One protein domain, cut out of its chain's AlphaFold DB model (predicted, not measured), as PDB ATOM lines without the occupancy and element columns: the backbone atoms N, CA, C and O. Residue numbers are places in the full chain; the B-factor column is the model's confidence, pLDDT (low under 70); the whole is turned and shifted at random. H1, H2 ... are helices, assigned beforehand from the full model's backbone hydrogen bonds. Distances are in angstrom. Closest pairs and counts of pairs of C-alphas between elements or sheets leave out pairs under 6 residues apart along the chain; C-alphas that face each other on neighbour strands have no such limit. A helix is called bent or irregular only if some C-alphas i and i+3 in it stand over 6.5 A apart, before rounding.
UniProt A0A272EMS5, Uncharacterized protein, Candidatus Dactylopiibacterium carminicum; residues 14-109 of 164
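AT A GLANCE: This is residues 14 to 109 of the 164 residues of an uncharacterized protein of Candidatus Dactylopiibacterium carminicum (UniProt A0A272EMS5). What would one see first in this model? One long helix, H4, is the axis of the domain, and three shorter helices, H1, H2 and H3, pack round three sides of its first part, while the last part of H4 runs on past them, and residues 102 to 108, of which 102 and 103 belong to H4, stick out. H1 and H3 run opposite ways to H4, and H2 crosses it closely at a slant, running the same way; the long stretch of residues 25 to 37 leads from H1 round the end where H4 begins to H2. What is it made of, and how large is it? The printed part has 96 residues with four named helices, in the order H1, H2, H3, H4, and no named strand; its class is all helix. It is compact, with a radius of gyration of the C-alphas of 14.2 A, yet elongated in outline, spanning 45 by 25 by 22 A.

IN THESE COORDINATES: Where is the longest helix? H4 holds residues 81 to 103 and is 32.8 A long from first to last C-alpha. It begins with C-alpha 81 at (38.901, -11.966, 5.941) and ends with C-alpha 103 at (38.184, 18.250, -6.829). Where are the other three? H2 holds residues 38 to 53 and is 22.6 A long, and H3 holds residues 60 to 72 and is 19.2 A long. H1 holds residues 14 to 24 and is 15.0 A long, with C-alpha 14, the first printed, at (40.605, 3.755, 9.313). Is any helix bent? The four helices are not bent.

HOW THE PARTS SIT: Which helix is the hub? H4 is the hub, for it touches H1, H2 and H3. It touches H2 with 44 pairs of C-alphas within 8 A, the closest being those of Gly 48 and Leu 88 at 4.0 A; the two run the same way at a steep tilt of 39 degrees. How do H1 and H3 stand to H4? H1 touches H4 at a shallow tilt of 26 degrees, opposite ways, and their closest C-alphas are those of Thr 14 and Leu 89, 6.0 A apart. H3 and H4 form a helical hairpin: they touch, with the C-alphas of Val 67 and Leu 85 closest at 6.7 A, and run opposite ways at a shallow tilt of 22 degrees. How do the three shorter helices stand to one another? H2 and H3 also form a helical hairpin but only just touch, with 3 pairs of C-alphas within 8 A, between residues 51 to 52 of H2 and 60 to 63 of H3; the closest are those of Val 51 and Gln 63, 7.5 A apart, and the helices run opposite ways at a shallow tilt of 33 degrees, only just short of steep. H1 is apart from both H2 and H3. Do the backbones keep their hydrogen-bond pattern? In H1, H2 and H4 every O i to N i+4 pair is within hydrogen-bond range, and in H3 8 of 9 are.

THE WHOLE: How far does the whole reach? The two C-alphas farthest apart are those of Gly 34 and Gly 105, at 45.9 A, while the first and last printed C-alphas, of Thr 14 and Ala 109, are 22.2 A apart. Is it cut, and which links are long? The printed part has no cut. The link from H1 to H2, 13 residues, is long; those from H2 to H3, 6 residues, and from H3 to H4, 8 residues, are short. Where is confidence low? The mean pLDDT of the printed part is 92.6, and residues 105 to 107 are under 70. They belong to the stretch of residues 102 to 108 that stands free.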
ATOM      1  N   THR A  14      40.527   5.053  10.003       97.88
ATOM      2  CA  THR A  14      40.605   3.755   9.313       97.88
ATOM      3  C   THR A  14      41.238   2.671  10.174       97.88
ATOM      4  O   THR A  14      40.676   1.585  10.308       97.88
ATOM      5  N   GLY A  15      42.368   2.976  10.820       96.69
ATOM      6  CA  GLY A  15      43.046   2.036  11.718       96.69
ATOM      7  C   GLY A  15      42.234   1.710  12.975       96.69
ATOM      8  O   GLY A  15      42.152   0.551  13.378       96.69
ATOM      9  N   GLU A  16      41.582   2.710  13.571       97.94
ATOM     10  CA  GLU A  16      40.736   2.514  14.754       97.94
ATOM     11  C   GLU A  16      39.478   1.710  14.413       97.94
ATOM     12  O   GLU A  16      39.154   0.732  15.088       97.94
ATOM     13  N   LEU A  17      38.806   2.056  13.313       97.94
ATOM     14  CA  LEU A  17      37.629   1.343  12.837       97.94
ATOM     15  C   LEU A  17      37.970  -0.109  12.486       97.94
ATOM     16  O   LEU A  17      37.210  -1.010  12.838       97.94
ATOM     17  N   PHE A  18      39.126  -0.354  11.862       97.94
ATOM     18  CA  PHE A  18      39.629  -1.707  11.639       97.94
ATOM     19  C   PHE A  18      39.746  -2.481  12.956       97.94
ATOM     20  O   PHE A  18      39.198  -3.579  13.065       97.94
ATOM     21  N   ALA A  19      40.409  -1.909  13.966       97.12
ATOM     22  CA  ALA A  19      40.609  -2.561  15.258       97.12
ATOM     23  C   ALA A  19      39.276  -2.882  15.954       97.12
ATOM     24  O   ALA A  19      39.051  -4.023  16.361       97.12
ATOM     25  N   VAL A  20      38.357  -1.912  16.018       98.06
ATOM     26  CA  VAL A  20      37.029  -2.091  16.626       98.06
ATOM     27  C   VAL A  20      36.220  -3.157  15.888       98.06
ATOM     28  O   VAL A  20      35.631  -4.036  16.517       98.06
ATOM     29  N   LEU A  21      36.204  -3.135  14.554       97.19
ATOM     30  CA  LEU A  21      35.461  -4.121  13.770       97.19
ATOM     31  C   LEU A  21      36.058  -5.525  13.889       97.19
ATOM     32  O   LEU A  21      35.310  -6.502  13.988       97.19
ATOM     33  N   ALA A  22      37.384  -5.629  13.912       95.00
ATOM     34  CA  ALA A  22      38.087  -6.896  14.032       95.00
ATOM     35  C   ALA A  22      37.951  -7.524  15.427       95.00
ATOM     36  O   ALA A  22      37.877  -8.744  15.528       95.00
ATOM     37  N   GLN A  23      37.915  -6.718  16.491       95.38
ATOM     38  CA  GLN A  23      37.995  -7.216  17.871       95.38
ATOM     39  C   GLN A  23      36.658  -7.176  18.616       95.38
ATOM     40  O   GLN A  23      36.409  -8.007  19.488       95.38
ATOM     41  N   HIS A  24      35.779  -6.233  18.275       96.31
ATOM     42  CA  HIS A  24      34.581  -5.921  19.060       96.31
ATOM     43  C   HIS A  24      33.279  -5.957  18.250       96.31
ATOM     44  O   HIS A  24      32.221  -5.615  18.776       96.31
ATOM     45  N   SER A  25      33.313  -6.404  16.992       96.06
ATOM     46  CA  SER A  25      32.108  -6.544  16.165       96.06
ATOM     47  C   SER A  25      31.813  -7.990  15.762       96.06
ATOM     48  O   SER A  25      32.618  -8.909  15.924       96.06
ATOM     49  N   ILE A  26      30.637  -8.199  15.165       93.38
ATOM     50  CA  ILE A  26      30.236  -9.494  14.608       93.38
ATOM     51  C   ILE A  26      31.136  -9.973  13.453       93.38
ATOM     52  O   ILE A  26      31.152 -11.176  13.168       93.38
ATOM     53  N   LEU A  27      31.873  -9.069  12.797       93.44
ATOM     54  CA  LEU A  27      32.788  -9.410  11.704       93.44
ATOM     55  C   LEU A  27      33.969 -10.233  12.227       93.44
ATOM     56  O   LEU A  27      34.224 -11.325  11.722       93.44
ATOM     57  N   GLY A  28      34.585  -9.768  13.318       91.44
ATOM     58  CA  GLY A  28      35.707 -10.431  13.984       91.44
ATOM     59  C   GLY A  28      35.439 -11.877  14.396       91.44
ATOM     60  O   GLY A  28      36.346 -12.699  14.404       91.44
ATOM     61  N   ARG A  29      34.172 -12.241  14.648       93.00
ATOM     62  CA  ARG A  29      33.781 -13.616  15.015       93.00
ATOM     63  C   ARG A  29      33.988 -14.657  13.907       93.00
ATOM     64  O   ARG A  29      33.829 -15.841  14.182       93.00
ATOM     65  N   LEU A  30      34.261 -14.243  12.668       90.44
ATOM     66  CA  LEU A  30      34.626 -15.155  11.572       90.44
ATOM     67  C   LEU A  30      36.132 -15.218  11.333       90.44
ATOM     68  O   LEU A  30      36.579 -16.029  10.524       90.44
ATOM     69  N   PHE A  31      36.910 -14.353  11.985       91.00
ATOM     70  CA  PHE A  31      38.348 -14.339  11.798       91.00
ATOM     71  C   PHE A  31      38.930 -15.566  12.488       91.00
ATOM     72  O   PHE A  31      38.672 -15.824  13.663       91.00
ATOM     73  N   SER A  32      39.676 -16.355  11.723       85.25
ATOM     74  CA  SER A  32      40.333 -17.555  12.228       85.25
ATOM     75  C   SER A  32      41.791 -17.247  12.537       85.25
ATOM     76  O   SER A  32      42.420 -16.448  11.846       85.25
ATOM     77  N   THR A  33      42.337 -17.917  13.549       75.00
ATOM     78  CA  THR A  33      43.764 -17.868  13.903       75.00
ATOM     79  C   THR A  33      44.651 -18.640  12.924       75.00
ATOM     80  O   THR A  33      45.873 -18.610  13.058       75.00
ATOM     81  N   GLY A  34      44.061 -19.327  11.939       76.62
ATOM     82  CA  GLY A  34      44.807 -19.937  10.844       76.62
ATOM     83  C   GLY A  34      45.617 -18.908  10.049       76.62
ATOM     84  O   GLY A  34      45.282 -17.726   9.995       76.62
ATOM     85  N   VAL A  35      46.681 -19.371   9.399       79.31
ATOM     86  CA  VAL A  35      47.517 -18.536   8.529       79.31
ATOM     87  C   VAL A  35      47.001 -18.683   7.100       79.31
ATOM     88  O   VAL A  35      46.988 -19.786   6.560       79.31
ATOM     89  N   ALA A  36      46.513 -17.593   6.508       85.62
ATOM     90  CA  ALA A  36      46.243 -17.549   5.072       85.62
ATOM     91  C   ALA A  36      47.571 -17.608   4.311       85.62
ATOM     92  O   ALA A  36      48.582 -17.106   4.811       85.62
ATOM     93  N   THR A  37      47.580 -18.188   3.108       92.44
ATOM     94  CA  THR A  37      48.758 -18.035   2.243       92.44
ATOM     95  C   THR A  37      48.923 -16.565   1.857       92.44
ATOM     96  O   THR A  37      47.955 -15.796   1.875       92.44
ATOM     97  N   SER A  38      50.143 -16.164   1.499       91.88
ATOM     98  CA  SER A  38      50.411 -14.795   1.051       91.88
ATOM     99  C   SER A  38      49.533 -14.414  -0.146       91.88
ATOM    100  O   SER A  38      49.022 -13.299  -0.191       91.88
ATOM    101  N   GLU A  39      49.280 -15.349  -1.071       94.50
ATOM    102  CA  GLU A  39      48.394 -15.112  -2.214       94.50
ATOM    103  C   GLU A  39      46.943 -14.888  -1.779       94.50
ATOM    104  O   GLU A  39      46.308 -13.950  -2.249       94.50
ATOM    105  N   GLN A  40      46.422 -15.699  -0.852       94.62
ATOM    106  CA  GLN A  40      45.049 -15.553  -0.355       94.62
ATOM    107  C   GLN A  40      44.843 -14.230   0.384       94.62
ATOM    108  O   GLN A  40      43.810 -13.580   0.219       94.62
ATOM    109  N   ALA A  41      45.817 -13.837   1.209       94.94
ATOM    110  CA  ALA A  41      45.789 -12.557   1.907       94.94
ATOM    111  C   ALA A  41      45.806 -11.394   0.907       94.94
ATOM    112  O   ALA A  41      45.003 -10.467   1.036       94.94
ATOM    113  N   GLN A  42      46.656 -11.475  -0.123       96.69
ATOM    114  CA  GLN A  42      46.754 -10.438  -1.146       96.69
ATOM    115  C   GLN A  42      45.495 -10.345  -2.008       96.69
ATOM    116  O   GLN A  42      44.986  -9.250  -2.241       96.69
ATOM    117  N   GLU A  43      44.951 -11.479  -2.448       97.31
ATOM    118  CA  GLU A  43      43.707 -11.523  -3.216       97.31
ATOM    119  C   GLU A  43      42.548 -10.915  -2.418       97.31
ATOM    120  O   GLU A  43      41.797 -10.088  -2.937       97.31
ATOM    121  N   ALA A  44      42.425 -11.277  -1.137       97.38
ATOM    122  CA  ALA A  44      41.411 -10.734  -0.243       97.38
ATOM    123  C   ALA A  44      41.568  -9.216  -0.060       97.38
ATOM    124  O   ALA A  44      40.585  -8.482  -0.178       97.38
ATOM    125  N   PHE A  45      42.796  -8.739   0.170       98.25
ATOM    126  CA  PHE A  45      43.113  -7.315   0.295       98.25
ATOM    127  C   PHE A  45      42.708  -6.525  -0.957       98.25
ATOM    128  O   PHE A  45      41.936  -5.566  -0.868       98.25
ATOM    129  N   VAL A  46      43.144  -6.978  -2.135       98.44
ATOM    130  CA  VAL A  46      42.815  -6.355  -3.427       98.44
ATOM    131  C   VAL A  46      41.310  -6.396  -3.705       98.44
ATOM    132  O   VAL A  46      40.745  -5.413  -4.189       98.44
ATOM    133  N   ALA A  47      40.624  -7.488  -3.363       98.25
ATOM    134  CA  ALA A  47      39.173  -7.581  -3.499       98.25
ATOM    135  C   ALA A  47      38.442  -6.536  -2.642       98.25
ATOM    136  O   ALA A  47      37.518  -5.888  -3.136       98.25
ATOM    137  N   GLY A  48      38.882  -6.316  -1.398       98.38
ATOM    138  CA  GLY A  48      38.349  -5.259  -0.537       98.38
ATOM    139  C   GLY A  48      38.514  -3.864  -1.149       98.38
ATOM    140  O   GLY A  48      37.558  -3.087  -1.172       98.38
ATOM    141  N   ILE A  49      39.690  -3.571  -1.718       98.62
ATOM    142  CA  ILE A  49      39.973  -2.290  -2.390       98.62
ATOM    143  C   ILE A  49      39.062  -2.091  -3.606       98.62
ATOM    144  O   ILE A  49      38.471  -1.024  -3.764       98.62
ATOM    145  N   ASN A  50      38.905  -3.118  -4.447       98.38
ATOM    146  CA  ASN A  50      38.023  -3.055  -5.615       98.38
ATOM    147  C   ASN A  50      36.570  -2.781  -5.206       98.38
ATOM    148  O   ASN A  50      35.916  -1.925  -5.795       98.38
ATOM    149  N   VAL A  51      36.084  -3.438  -4.149       98.19
ATOM    150  CA  VAL A  51      34.734  -3.193  -3.620       98.19
ATOM    151  C   VAL A  51      34.574  -1.753  -3.141       98.19
ATOM    152  O   VAL A  51      33.521  -1.162  -3.376       98.19
ATOM    153  N   ALA A  52      35.595  -1.173  -2.505       97.94
ATOM    154  CA  ALA A  52      35.582   0.234  -2.119       97.94
ATOM    155  C   ALA A  52      35.551   1.175  -3.333       97.94
ATOM    156  O   ALA A  52      34.730   2.087  -3.358       97.94
ATOM    157  N   ARG A  53      36.401   0.930  -4.344       97.31
ATOM    158  CA  ARG A  53      36.459   1.703  -5.600       97.31
ATOM    159  C   ARG A  53      35.116   1.736  -6.315       97.31
ATOM    160  O   ARG A  53      34.693   2.786  -6.785       97.31
ATOM    161  N   ASP A  54      34.468   0.582  -6.388       96.62
ATOM    162  CA  ASP A  54      33.203   0.414  -7.098       96.62
ATOM    163  C   ASP A  54      32.002   0.835  -6.216       96.62
ATOM    164  O   ASP A  54      30.851   0.848  -6.659       96.62
ATOM    165  N   GLY A  55      32.265   1.194  -4.953       89.06
ATOM    166  CA  GLY A  55      31.294   1.699  -3.995       89.06
ATOM    167  C   GLY A  55      30.977   3.177  -4.201       89.06
ATOM    168  O   GLY A  55      31.860   4.029  -4.216       89.06
ATOM    169  N   GLY A  56      29.691   3.503  -4.312       90.06
ATOM    170  CA  GLY A  56      29.222   4.890  -4.314       90.06
ATOM    171  C   GLY A  56      29.126   5.510  -2.909       90.06
ATOM    172  O   GLY A  56      29.347   4.835  -1.896       90.06
ATOM    173  N   PRO A  57      28.725   6.793  -2.816       89.62
ATOM    174  CA  PRO A  57      28.471   7.460  -1.541       89.62
ATOM    175  C   PRO A  57      27.531   6.652  -0.633       89.62
ATOM    176  O   PRO A  57      26.456   6.229  -1.050       89.62
ATOM    177  N   GLY A  58      27.937   6.442   0.622       92.44
ATOM    178  CA  GLY A  58      27.149   5.706   1.618       92.44
ATOM    179  C   GLY A  58      27.262   4.174   1.560       92.44
ATOM    180  O   GLY A  58      26.647   3.504   2.387       92.44
ATOM    181  N   ALA A  59      28.061   3.602   0.651       95.62
ATOM    182  CA  ALA A  59      28.165   2.147   0.482       95.62
ATOM    183  C   ALA A  59      28.840   1.407   1.657       95.62
ATOM    184  O   ALA A  59      28.608   0.208   1.835       95.62
ATOM    185  N   LEU A  60      29.645   2.103   2.469       96.06
ATOM    186  CA  LEU A  60      30.515   1.493   3.479       96.06
ATOM    187  C   LEU A  60      29.772   0.557   4.442       96.06
ATOM    188  O   LEU A  60      30.235  -0.550   4.693       96.06
ATOM    189  N   SER A  61      28.612   0.953   4.970       95.19
ATOM    190  CA  SER A  61      27.885   0.138   5.958       95.19
ATOM    191  C   SER A  61      27.456  -1.224   5.395       95.19
ATOM    192  O   SER A  61      27.637  -2.254   6.048       95.19
ATOM    193  N   HIS A  62      26.953  -1.252   4.159       94.69
ATOM    194  CA  HIS A  62      26.603  -2.485   3.458       94.69
ATOM    195  C   HIS A  62      27.853  -3.306   3.095       94.69
ATOM    196  O   HIS A  62      27.869  -4.523   3.288       94.69
ATOM    197  N   GLN A  63      28.925  -2.657   2.626       96.94
ATOM    198  CA  GLN A  63      30.189  -3.334   2.310       96.94
ATOM    199  C   GLN A  63      30.817  -3.998   3.546       96.94
ATOM    200  O   GLN A  63      31.312  -5.120   3.461       96.94
ATOM    201  N   LEU A  64      30.747  -3.345   4.710       97.00
ATOM    202  CA  LEU A  64      31.193  -3.916   5.982       97.00
ATOM    203  C   LEU A  64      30.399  -5.175   6.336       97.00
ATOM    204  O   LEU A  64      30.978  -6.171   6.768       97.00
ATOM    205  N   PHE A  65      29.084  -5.175   6.106       94.69
ATOM    206  CA  PHE A  65      28.275  -6.373   6.319       94.69
ATOM    207  C   PHE A  65      28.638  -7.504   5.342       94.69
ATOM    208  O   PHE A  65      28.604  -8.674   5.729       94.69
ATOM    209  N   ALA A  66      29.074  -7.187   4.118       92.94
ATOM    210  CA  ALA A  66      29.524  -8.189   3.150       92.94
ATOM    211  C   ALA A  66      30.745  -8.996   3.634       92.94
ATOM    212  O   ALA A  66      30.870 -10.172   3.308       92.94
ATOM    213  N   VAL A  67      31.603  -8.430   4.494       94.12
ATOM    214  CA  VAL A  67      32.713  -9.176   5.125       94.12
ATOM    215  C   VAL A  67      32.188 -10.411   5.874       94.12
ATOM    216  O   VAL A  67      32.763 -11.497   5.794       94.12
ATOM    217  N   ARG A  68      31.047 -10.274   6.566       93.62
ATOM    218  CA  ARG A  68      30.390 -11.381   7.274       93.62
ATOM    219  C   ARG A  68      29.887 -12.440   6.297       93.62
ATOM    220  O   ARG A  68      30.078 -13.632   6.525       93.62
ATOM    221  N   THR A  69      29.193 -12.017   5.242       93.38
ATOM    222  CA  THR A  69      28.556 -12.946   4.300       93.38
ATOM    223  C   THR A  69      29.601 -13.727   3.506       93.38
ATOM    224  O   THR A  69      29.442 -14.932   3.323       93.38
ATOM    225  N   LEU A  70      30.714 -13.089   3.130       93.94
ATOM    226  CA  LEU A  70      31.851 -13.736   2.471       93.94
ATOM    227  C   LEU A  70      32.466 -14.853   3.320       93.94
ATOM    228  O   LEU A  70      32.769 -15.923   2.795       93.94
ATOM    229  N   GLY A  71      32.596 -14.637   4.632       92.56
ATOM    230  CA  GLY A  71      33.076 -15.671   5.548       92.56
ATOM    231  C   GLY A  71      32.078 -16.815   5.741       92.56
ATOM    232  O   GLY A  71      32.455 -17.980   5.678       92.56
ATOM    233  N   LEU A  72      30.791 -16.502   5.932       93.25
ATOM    234  CA  LEU A  72      29.746 -17.517   6.148       93.25
ATOM    235  C   LEU A  72      29.492 -18.396   4.920       93.25
ATOM    236  O   LEU A  72      29.145 -19.563   5.063       93.25
ATOM    237  N   THR A  73      29.657 -17.836   3.722       94.00
ATOM    238  CA  THR A  73      29.510 -18.568   2.455       94.00
ATOM    239  C   THR A  73      30.776 -19.325   2.055       94.00
ATOM    240  O   THR A  73      30.764 -20.031   1.051       94.00
ATOM    241  N   GLY A  74      31.870 -19.191   2.816       89.81
ATOM    242  CA  GLY A  74      33.145 -19.847   2.530       89.81
ATOM    243  C   GLY A  74      33.886 -19.283   1.316       89.81
ATOM    244  O   GLY A  74      34.840 -19.902   0.856       89.81
ATOM    245  N   ARG A  75      33.477 -18.116   0.795       91.62
ATOM    246  CA  ARG A  75      34.138 -17.478  -0.354       91.62
ATOM    247  C   ARG A  75      35.549 -17.000  -0.019       91.62
ATOM    248  O   ARG A  75      36.413 -17.030  -0.884       91.62
ATOM    249  N   TYR A  76      35.772 -16.601   1.232       92.38
ATOM    250  CA  TYR A  76      37.107 -16.395   1.784       92.38
ATOM    251  C   TYR A  76      37.274 -17.200   3.073       92.38
ATOM    252  O   TYR A  76      36.340 -17.252   3.883       92.38
ATOM    253  N   PRO A  77      38.457 -17.795   3.313       92.38
ATOM    254  CA  PRO A  77      38.752 -18.400   4.600       92.38
ATOM    255  C   PRO A  77      38.820 -17.319   5.682       92.38
ATOM    256  O   PRO A  77      39.255 -16.191   5.437       92.38
ATOM    257  N   GLY A  78      38.458 -17.680   6.916       91.50
ATOM    258  CA  GLY A  78      38.488 -16.757   8.055       91.50
ATOM    259  C   GLY A  78      39.853 -16.103   8.298       91.50
ATOM    260  O   GLY A  78      39.917 -14.995   8.822       91.50
ATOM    261  N   SER A  79      40.941 -16.755   7.885       93.00
ATOM    262  CA  SER A  79      42.311 -16.241   7.973       93.00
ATOM    263  C   SER A  79      42.623 -15.105   6.986       93.00
ATOM    264  O   SER A  79      43.520 -14.313   7.261       93.00
ATOM    265  N   ALA A  80      41.880 -14.992   5.877       95.75
ATOM    266  CA  ALA A  80      42.048 -13.947   4.857       95.75
ATOM    267  C   ALA A  80      41.028 -12.797   4.994       95.75
ATOM    268  O   ALA A  80      41.225 -11.713   4.449       95.75
ATOM    269  N   LEU A  81      39.941 -12.990   5.756       95.62
ATOM    270  CA  LEU A  81      38.901 -11.966   5.941       95.62
ATOM    271  C   LEU A  81      39.420 -10.674   6.591       95.62
ATOM    272  O   LEU A  81      38.880  -9.601   6.319       95.62
ATOM    273  N   LYS A  82      40.462 -10.753   7.430       95.25
ATOM    274  CA  LYS A  82      41.093  -9.559   8.010       95.25
ATOM    275  C   LYS A  82      41.732  -8.690   6.921       95.25
ATOM    276  O   LYS A  82      41.632  -7.470   6.981       95.25
ATOM    277  N   ASP A  83      42.362  -9.312   5.924       96.69
ATOM    278  CA  ASP A  83      43.032  -8.605   4.836       96.69
ATOM    279  C   ASP A  83      41.989  -8.013   3.886       96.69
ATOM    280  O   ASP A  83      42.113  -6.850   3.514       96.69
ATOM    281  N   TYR A  84      40.878  -8.719   3.644       97.81
ATOM    282  CA  TYR A  84      39.713  -8.139   2.965       97.81
ATOM    283  C   TYR A  84      39.171  -6.893   3.681       97.81
ATOM    284  O   TYR A  84      38.971  -5.856   3.050       97.81
ATOM    285  N   LEU A  85      38.944  -6.965   5.001       97.88
ATOM    286  CA  LEU A  85      38.459  -5.820   5.780       97.88
ATOM    287  C   LEU A  85      39.450  -4.645   5.732       97.88
ATOM    288  O   LEU A  85      39.030  -3.501   5.578       97.88
ATOM    289  N   SER A  86      40.750  -4.929   5.841       97.81
ATOM    290  CA  SER A  86      41.811  -3.923   5.731       97.81
ATOM    291  C   SER A  86      41.773  -3.219   4.370       97.81
ATOM    292  O   SER A  86      41.704  -1.992   4.313       97.81
ATOM    293  N   GLY A  87      41.714  -3.990   3.279       98.31
ATOM    294  CA  GLY A  87      41.637  -3.455   1.919       98.31
ATOM    295  C   GLY A  87      40.373  -2.635   1.674       98.31
ATOM    296  O   GLY A  87      40.436  -1.573   1.062       98.31
ATOM    297  N   LEU A  88      39.234  -3.070   2.215       98.44
ATOM    298  CA  LEU A  88      37.971  -2.337   2.120       98.44
ATOM    299  C   LEU A  88      38.028  -0.969   2.817       98.44
ATOM    300  O   LEU A  88      37.530   0.021   2.274       98.44
ATOM    301  N   LEU A  89      38.603  -0.912   4.019       98.50
ATOM    302  CA  LEU A  89      38.694   0.320   4.803       98.50
ATOM    303  C   LEU A  89      39.714   1.296   4.205       98.50
ATOM    304  O   LEU A  89      39.369   2.456   3.982       98.50
ATOM    305  N   ILE A  90      40.921   0.819   3.876       98.50
ATOM    306  CA  ILE A  90      41.948   1.629   3.198       98.50
ATOM    307  C   ILE A  90      41.431   2.104   1.837       98.50
ATOM    308  O   ILE A  90      41.568   3.276   1.497       98.50
ATOM    309  N   GLY A  91      40.769   1.231   1.075       98.25
ATOM    310  CA  GLY A  91      40.175   1.588  -0.210       98.25
ATOM    311  C   GLY A  91      39.142   2.711  -0.090       98.25
ATOM    312  O   GLY A  91      39.189   3.660  -0.866       98.25
ATOM    313  N   ASN A  92      38.244   2.655   0.902       98.19
ATOM    314  CA  ASN A  92      37.238   3.706   1.114       98.19
ATOM    315  C   ASN A  92      37.883   5.045   1.500       98.19
ATOM    316  O   ASN A  92      37.471   6.097   1.004       98.19
ATOM    317  N   GLU A  93      38.911   5.015   2.353       97.75
ATOM    318  CA  GLU A  93      39.705   6.202   2.680       97.75
ATOM    319  C   GLU A  93      40.348   6.804   1.427       97.75
ATOM    320  O   GLU A  93      40.183   7.998   1.165       97.75
ATOM    321  N   LEU A  94      41.040   5.986   0.632       97.19
ATOM    322  CA  LEU A  94      41.765   6.445  -0.549       97.19
ATOM    323  C   LEU A  94      40.831   6.971  -1.637       97.19
ATOM    324  O   LEU A  94      41.108   8.027  -2.198       97.19
ATOM    325  N   VAL A  95      39.703   6.308  -1.900       96.69
ATOM    326  CA  VAL A  95      38.686   6.798  -2.849       96.69
ATOM    327  C   VAL A  95      38.195   8.189  -2.439       96.69
ATOM    328  O   VAL A  95      38.172   9.110  -3.259       96.69
ATOM    329  N   SER A  96      37.874   8.378  -1.156       95.06
ATOM    330  CA  SER A  96      37.450   9.677  -0.622       95.06
ATOM    331  C   SER A  96      38.577  10.724  -0.672       95.06
ATOM    332  O   SER A  96      38.356  11.875  -1.059       95.06
ATOM    333  N   GLY A  97      39.806  10.344  -0.315       93.69
ATOM    334  CA  GLY A  97      40.985  11.213  -0.348       93.69
ATOM    335  C   GLY A  97      41.354  11.678  -1.759       93.69
ATOM    336  O   GLY A  97      41.549  12.875  -1.979       93.69
ATOM    337  N   LEU A  98      41.383  10.759  -2.726       92.94
ATOM    338  CA  LEU A  98      41.678  11.040  -4.132       92.94
ATOM    339  C   LEU A  98      40.596  11.918  -4.770       92.94
ATOM    340  O   LEU A  98      40.925  12.872  -5.471       92.94
ATOM    341  N   ALA A  99      39.315  11.679  -4.468       91.88
ATOM    342  CA  ALA A  99      38.232  12.547  -4.933       91.88
ATOM    343  C   ALA A  99      38.404  13.998  -4.445       91.88
ATOM    344  O   ALA A  99      38.192  14.943  -5.210       91.88
ATOM    345  N   ARG A 100      38.848  14.193  -3.194       89.00
ATOM    346  CA  ARG A 100      39.152  15.528  -2.646       89.00
ATOM    347  C   ARG A 100      40.365  16.175  -3.314       89.00
ATOM    348  O   ARG A 100      40.331  17.378  -3.562       89.00
ATOM    349  N   LEU A 101      41.411  15.399  -3.605       85.56
ATOM    350  CA  LEU A 101      42.591  15.872  -4.337       85.56
ATOM    351  C   LEU A 101      42.219  16.340  -5.749       85.56
ATOM    352  O   LEU A 101      42.543  17.466  -6.121       85.56
ATOM    353  N   HIS A 102      41.473  15.527  -6.503       84.19
ATOM    354  CA  HIS A 102      41.038  15.871  -7.861       84.19
ATOM    355  C   HIS A 102      40.080  17.069  -7.883       84.19
ATOM    356  O   HIS A 102      40.223  17.960  -8.719       84.19
ATOM    357  N   GLY A 103      39.136  17.139  -6.937       79.88
ATOM    358  CA  GLY A 103      38.184  18.250  -6.829       79.88
ATOM    359  C   GLY A 103      38.833  19.604  -6.514       79.88
ATOM    360  O   GLY A 103      38.254  20.642  -6.821       79.88
ATOM    361  N   ALA A 104      40.045  19.611  -5.953       73.81
ATOM    362  CA  ALA A 104      40.811  20.832  -5.709       73.81
ATOM    363  C   ALA A 104      41.489  21.398  -6.976       73.81
ATOM    364  O   ALA A 104      42.095  22.469  -6.904       73.81
ATOM    365  N   GLY A 105      41.402  20.708  -8.124       64.75
ATOM    366  CA  GLY A 105      41.910  21.187  -9.414       64.75
ATOM    367  C   GLY A 105      43.431  21.357  -9.470       64.75
ATOM    368  O   GLY A 105      43.923  22.204 -10.213       64.75
ATOM    369  N   GLN A 106      44.185  20.617  -8.651       61.59
ATOM    370  CA  GLN A 106      45.639  20.753  -8.550       61.59
ATOM    371  C   GLN A 106      46.341  19.406  -8.744       61.59
ATOM    372  O   GLN A 106      46.032  18.443  -8.048       61.59
ATOM    373  N   GLU A 107      47.359  19.375  -9.608       67.06
ATOM    374  CA  GLU A 107      48.366  18.307  -9.653       67.06
ATOM    375  C   GLU A 107      49.305  18.444  -8.442       67.06
ATOM    376  O   GLU A 107      50.440  18.910  -8.537       67.06
ATOM    377  N   GLN A 108      48.805  18.123  -7.249       76.62
ATOM    378  CA  GLN A 108      49.651  18.000  -6.065       76.62
ATOM    379  C   GLN A 108      50.227  16.590  -6.003       76.62
ATOM    380  O   GLN A 108      49.493  15.606  -6.035       76.62
ATOM    381  N   ALA A 109      51.553  16.511  -5.887       85.81
ATOM    382  CA  ALA A 109      52.247  15.254  -5.673       85.81
ATOM    383  C   ALA A 109      51.739  14.588  -4.385       85.81
ATOM    384  O   ALA A 109      51.770  15.189  -3.307       85.81
TER     385      ALA A 109